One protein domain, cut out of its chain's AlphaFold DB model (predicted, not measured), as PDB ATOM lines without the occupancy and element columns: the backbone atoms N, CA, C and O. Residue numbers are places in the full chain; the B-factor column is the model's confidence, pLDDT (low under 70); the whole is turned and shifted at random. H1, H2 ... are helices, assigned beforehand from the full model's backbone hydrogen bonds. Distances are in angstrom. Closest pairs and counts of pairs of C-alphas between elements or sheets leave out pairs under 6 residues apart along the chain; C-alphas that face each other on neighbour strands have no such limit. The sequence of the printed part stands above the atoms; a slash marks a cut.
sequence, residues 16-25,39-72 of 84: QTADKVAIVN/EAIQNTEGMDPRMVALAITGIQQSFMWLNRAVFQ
ATOM      1  N   GLN A  16     244.932 228.256 251.821       89.06
ATOM      2  CA  GLN A  16     245.805 227.840 250.720       89.06
ATOM      3  C   GLN A  16     246.827 228.926 250.401       89.06
ATOM      4  O   GLN A  16     246.572 230.111 250.597       89.06
ATOM      5  N   THR A  17     247.988 228.528 249.886       91.75
ATOM      6  CA  THR A  17     248.958 229.486 249.342       91.75
ATOM      7  C   THR A  17     248.467 230.050 248.009       91.75
ATOM      8  O   THR A  17     247.741 229.370 247.277       91.75
ATOM      9  N   ALA A  18     248.913 231.259 247.665       90.38
ATOM     10  CA  ALA A  18     248.650 231.872 246.362       90.38
ATOM     11  C   ALA A  18     249.017 230.940 245.188       90.38
ATOM     12  O   ALA A  18     248.226 230.784 244.261       90.38
ATOM     13  N   ASP A  19     250.145 230.225 245.274       93.50
ATOM     14  CA  ASP A  19     250.572 229.271 244.239       93.50
ATOM     15  C   ASP A  19     249.569 228.127 244.039       93.50
ATOM     16  O   ASP A  19     249.224 227.779 242.911       93.50
ATOM     17  N   LYS A  20     249.043 227.551 245.130       94.00
ATOM     18  CA  LYS A  20     248.030 226.491 245.047       94.00
ATOM     19  C   LYS A  20     246.736 227.009 244.426       94.00
ATOM     20  O   LYS A  20     246.127 226.313 243.616       94.00
ATOM     21  N   VAL A  21     246.323 228.225 244.792       93.50
ATOM     22  CA  VAL A  21     245.143 228.882 244.213       93.50
ATOM     23  C   VAL A  21     245.342 229.131 242.719       93.50
ATOM     24  O   VAL A  21     244.456 228.810 241.929       93.50
ATOM     25  N   ALA A  22     246.515 229.617 242.309       95.00
ATOM     26  CA  ALA A  22     246.850 229.829 240.904       95.00
ATOM     27  C   ALA A  22     246.792 228.521 240.094       95.00
ATOM     28  O   ALA A  22     246.202 228.501 239.014       95.00
ATOM     29  N   ILE A  23     247.326 227.420 240.637       97.25
ATOM     30  CA  ILE A  23     247.260 226.096 240.000       97.25
ATOM     31  C   ILE A  23     245.808 225.636 239.833       97.25
ATOM     32  O   ILE A  23     245.418 225.240 238.737       97.25
ATOM     33  N   VAL A  24     244.985 225.710 240.884       96.44
ATOM     34  CA  VAL A  24     243.574 225.296 240.784       96.44
ATOM     35  C   VAL A  24     242.805 226.176 239.801       96.44
ATOM     36  O   VAL A  24     242.042 225.650 238.996       96.44
ATOM     37  N   ASN A  25     243.046 227.487 239.776       96.88
ATOM     38  CA  ASN A  25     242.432 228.375 238.787       96.88
ATOM     39  C   ASN A  25     242.832 227.999 237.352       96.88
ATOM     40  O   ASN A  25     241.970 227.926 236.476       96.88
ATOM     41  N   GLU A  39     231.319 219.032 224.302       96.06
ATOM     42  CA  GLU A  39     229.991 219.578 223.986       96.06
ATOM     43  C   GLU A  39     229.854 219.953 222.504       96.06
ATOM     44  O   GLU A  39     228.798 219.740 221.907       96.06
ATOM     45  N   ALA A  40     230.930 220.441 221.876       95.88
ATOM     46  CA  ALA A  40     230.940 220.813 220.462       95.88
ATOM     47  C   ALA A  40     230.557 219.658 219.519       95.88
ATOM     48  O   ALA A  40     230.052 219.910 218.426       95.88
ATOM     49  N   ILE A  41     230.762 218.401 219.932       94.38
ATOM     50  CA  ILE A  41     230.431 217.217 219.125       94.38
ATOM     51  C   ILE A  41     229.133 216.520 219.558       94.38
ATOM     52  O   ILE A  41     228.676 215.614 218.866       94.38
ATOM     53  N   GLN A  42     228.506 216.945 220.663       90.25
ATOM     54  CA  GLN A  42     227.375 216.246 221.291       90.25
ATOM     55  C   GLN A  42     226.151 216.082 220.376       90.25
ATOM     56  O   GLN A  42     225.426 215.098 220.496       90.25
ATOM     57  N   ASN A  43     225.941 217.025 219.455       88.38
ATOM     58  CA  ASN A  43     224.812 217.038 218.517       88.38
ATOM     59  C   ASN A  43     225.254 216.848 217.057       88.38
ATOM     60  O   ASN A  43     224.535 217.227 216.135       88.38
ATOM     61  N   THR A  44     226.458 216.317 216.838       94.81
ATOM     62  CA  THR A  44     226.960 216.033 215.489       94.81
ATOM     63  C   THR A  44     226.389 214.707 214.990       94.81
ATOM     64  O   THR A  44     226.423 213.703 215.701       94.81
ATOM     65  N   GLU A  45     225.875 214.693 213.760       96.00
ATOM     66  CA  GLU A  45     225.353 213.480 213.125       96.00
ATOM     67  C   GLU A  45     226.423 212.374 213.081       96.00
ATOM     68  O   GLU A  45     227.587 212.620 212.767       96.00
ATOM     69  N   GLY A  46     226.029 211.146 213.427       95.50
ATOM     70  CA  GLY A  46     226.927 209.988 213.456       95.50
ATOM     71  C   GLY A  46     227.772 209.841 214.728       95.50
ATOM     72  O   GLY A  46     228.514 208.866 214.835       95.50
ATOM     73  N   MET A  47     227.658 210.750 215.701       96.19
ATOM     74  CA  MET A  47     228.334 210.629 217.000       96.19
ATOM     75  C   MET A  47     227.428 209.975 218.051       96.19
ATOM     76  O   MET A  47     226.225 210.223 218.083       96.19
ATOM     77  N   ASP A  48     228.006 209.154 218.938       96.62
ATOM     78  CA  ASP A  48     227.272 208.550 220.060       96.62
ATOM     79  C   ASP A  48     227.156 209.554 221.230       96.62
ATOM     80  O   ASP A  48     228.156 209.822 221.913       96.62
ATOM     81  N   PRO A  49     225.951 210.080 221.532       94.94
ATOM     82  CA  PRO A  49     225.761 211.060 222.600       94.94
ATOM     83  C   PRO A  49     226.067 210.490 223.993       94.94
ATOM     84  O   PRO A  49     226.462 211.232 224.896       94.94
ATOM     85  N   ARG A  50     225.947 209.169 224.185       96.81
ATOM     86  CA  ARG A  50     226.302 208.513 225.447       96.81
ATOM     87  C   ARG A  50     227.806 208.566 225.683       96.81
ATOM     88  O   ARG A  50     228.230 208.776 226.818       96.81
ATOM     89  N   MET A  51     228.616 208.389 224.637       97.81
ATOM     90  CA  MET A  51     230.079 208.478 224.750       97.81
ATOM     91  C   MET A  51     230.528 209.893 225.100       97.81
ATOM     92  O   MET A  51     231.395 210.059 225.956       97.81
ATOM     93  N   VAL A  52     229.886 210.908 224.515       97.81
ATOM     94  CA  VAL A  52     230.152 212.313 224.851       97.81
ATOM     95  C   VAL A  52     229.815 212.605 226.316       97.81
ATOM     96  O   VAL A  52     230.644 213.158 227.039       97.81
ATOM     97  N   ALA A  53     228.649 212.164 226.797       97.44
ATOM     98  CA  ALA A  53     228.251 212.353 228.194       97.44
ATOM     99  C   ALA A  53     229.215 211.673 229.189       97.44
ATOM    100  O   ALA A  53     229.563 212.251 230.226       97.44
ATOM    101  N   LEU A  54     229.687 210.462 228.871       98.25
ATOM    102  CA  LEU A  54     230.700 209.776 229.678       98.25
ATOM    103  C   LEU A  54     232.042 210.513 229.670       98.25
ATOM    104  O   LEU A  54     232.668 210.624 230.724       98.25
ATOM    105  N   ALA A  55     232.470 211.052 228.524       98.25
ATOM    106  CA  ALA A  55     233.695 211.842 228.435       98.25
ATOM    107  C   ALA A  55     233.619 213.100 229.313       98.25
ATOM    108  O   ALA A  55     234.535 213.348 230.096       98.25
ATOM    109  N   ILE A  56     232.507 213.844 229.259       98.25
ATOM    110  CA  ILE A  56     232.274 215.024 230.113       98.25
ATOM    111  C   ILE A  56     232.338 214.638 231.597       98.25
ATOM    112  O   ILE A  56     233.038 215.285 232.376       98.25
ATOM    113  N   THR A  57     231.680 213.540 231.980       98.56
ATOM    114  CA  THR A  57     231.707 213.031 233.362       98.56
ATOM    115  C   THR A  57     233.131 212.675 233.801       98.56
ATOM    116  O   THR A  57     233.563 213.048 234.893       98.56
ATOM    117  N   GLY A  58     233.893 211.993 232.941       98.69
ATOM    118  CA  GLY A  58     235.285 211.631 233.207       98.69
ATOM    119  C   GLY A  58     236.205 212.846 233.346       98.69
ATOM    120  O   GLY A  58     237.065 212.861 234.230       98.69
ATOM    121  N   ILE A  59     236.001 213.889 232.533       98.62
ATOM    122  CA  ILE A  59     236.722 215.166 232.640       98.62
ATOM    123  C   ILE A  59     236.453 215.796 234.012       98.62
ATOM    124  O   ILE A  59     237.400 216.038 234.760       98.62
ATOM    125  N   GLN A  60     235.183 215.976 234.386       98.50
ATOM    126  CA  GLN A  60     234.799 216.570 235.674       98.50
ATOM    127  C   GLN A  60     235.390 215.803 236.867       98.50
ATOM    128  O   GLN A  60     235.958 216.396 237.786       98.50
ATOM    129  N   GLN A  61     235.318 214.467 236.847       98.75
ATOM    130  CA  GLN A  61     235.906 213.630 237.896       98.75
ATOM    131  C   GLN A  61     237.429 213.788 237.964       98.75
ATOM    132  O   GLN A  61     237.988 213.942 239.050       98.75
ATOM    133  N   SER A  62     238.108 213.787 236.816       98.56
ATOM    134  CA  SER A  62     239.566 213.919 236.750       98.56
ATOM    135  C   SER A  62     240.038 215.255 237.326       98.56
ATOM    136  O   SER A  62     240.943 215.280 238.161       98.56
ATOM    137  N   PHE A  63     239.395 216.364 236.950       98.56
ATOM    138  CA  PHE A  63     239.742 217.691 237.463       98.56
ATOM    139  C   PHE A  63     239.359 217.878 238.934       98.56
ATOM    140  O   PHE A  63     240.106 218.520 239.678       98.56
ATOM    141  N   MET A  64     238.267 217.265 239.397       98.25
ATOM    142  CA  MET A  64     237.946 217.196 240.824       98.25
ATOM    143  C   MET A  64     239.089 216.536 241.612       98.25
ATOM    144  O   MET A  64     239.562 217.109 242.598       98.25
ATOM    145  N   TRP A  65     239.568 215.363 241.177       98.25
ATOM    146  CA  TRP A  65     240.673 214.666 241.843       98.25
ATOM    147  C   TRP A  65     241.987 215.443 241.769       98.25
ATOM    148  O   TRP A  65     242.687 215.552 242.777       98.25
ATOM    149  N   LEU A  66     242.287 216.048 240.617       97.81
ATOM    150  CA  LEU A  66     243.471 216.882 240.424       97.81
ATOM    151  C   LEU A  66     243.481 218.077 241.387       97.81
ATOM    152  O   LEU A  66     244.460 218.301 242.096       97.81
ATOM    153  N   ASN A  67     242.372 218.808 241.481       97.38
ATOM    154  CA  ASN A  67     242.258 219.947 242.392       97.38
ATOM    155  C   ASN A  67     242.304 219.508 243.862       97.38
ATOM    156  O   ASN A  67     242.923 220.182 244.688       97.38
ATOM    157  N   ARG A  68     241.729 218.345 244.198       95.50
ATOM    158  CA  ARG A  68     241.836 217.764 245.543       95.50
ATOM    159  C   ARG A  68     243.280 217.405 245.902       95.50
ATOM    160  O   ARG A  68     243.665 217.601 247.053       95.50
ATOM    161  N   ALA A  69     244.085 216.939 244.947       96.06
ATOM    162  CA  ALA A  69     245.506 216.661 245.165       96.06
ATOM    163  C   ALA A  69     246.314 217.932 245.489       96.06
ATOM    164  O   ALA A  69     247.279 217.864 246.252       96.06
ATOM    165  N   VAL A  70     245.893 219.093 244.971       94.81
ATOM    166  CA  VAL A  70     246.512 220.401 245.254       94.81
ATOM    167  C   VAL A  70     246.045 220.960 246.602       94.81
ATOM    168  O   VAL A  70     246.866 221.279 247.469       94.81
ATOM    169  N   PHE A  71     244.728 221.070 246.802       93.94
ATOM    170  CA  PHE A  71     244.146 221.713 247.986       93.94
ATOM    171  C   PHE A  71     244.167 220.849 249.244       93.94
ATOM    172  O   PHE A  71     244.227 221.408 250.338       93.94
ATOM    173  N   GLN A  72     244.171 219.521 249.107       91.75
ATOM    174  CA  GLN A  72     244.319 218.571 250.216       91.75
ATOM    175  C   GLN A  72     243.403 218.910 251.411       91.75
ATOM    176  O   GLN A  72     243.892 219.216 252.503       91.75
TER     177      GLN A  72
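This is residues 16 to 25 and 39 to 72 of the 84 residues of an uncharacterized protein of Methylorubrum extorquens (UniProt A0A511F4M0). One long helix, H2, makes the length of a thin rod, and a short helix, H1, lies side by side with its last part, running the opposite way. Residues 39 to 48, with no named element, fold back at the other end of H2. The printed part has 44 residues with two named helices, H1 then H2, and no named strand; the class is all helix. It is extended, with a radius of gyration of the C-alphas of 15.1 A and spans of 46 by 15 by 7 A.

H1, residues 18 to 25, begins at C-alpha 18 (248.650, 231.872, 246.362). H2, residues 49 to 71, measures 33.1 A from first to last C-alpha and ends at C-alpha 71 (244.146, 221.713, 247.986).

H1 and H2 touch, with the C-alphas of Val 24 and Asn 67 closest at 5.7 A. H2 touches H1 with residues 67 to 71 alone. Their lines stand at a shallow tilt of 5 degrees, opposite ways. In H1 and H2 every O i to N i+4 pair is within hydrogen-bond range. Residues 57 to 62 of H2 stand free.

The C-alphas farthest apart, those of Thr 17 and Gly 46, are 46.4 A apart. Residues 26 to 38 are not printed; C-alphas 25 and 39 are 21.2 A apart across this cut, in the link from H1 to H2. No printed residue has a pLDDT under 70.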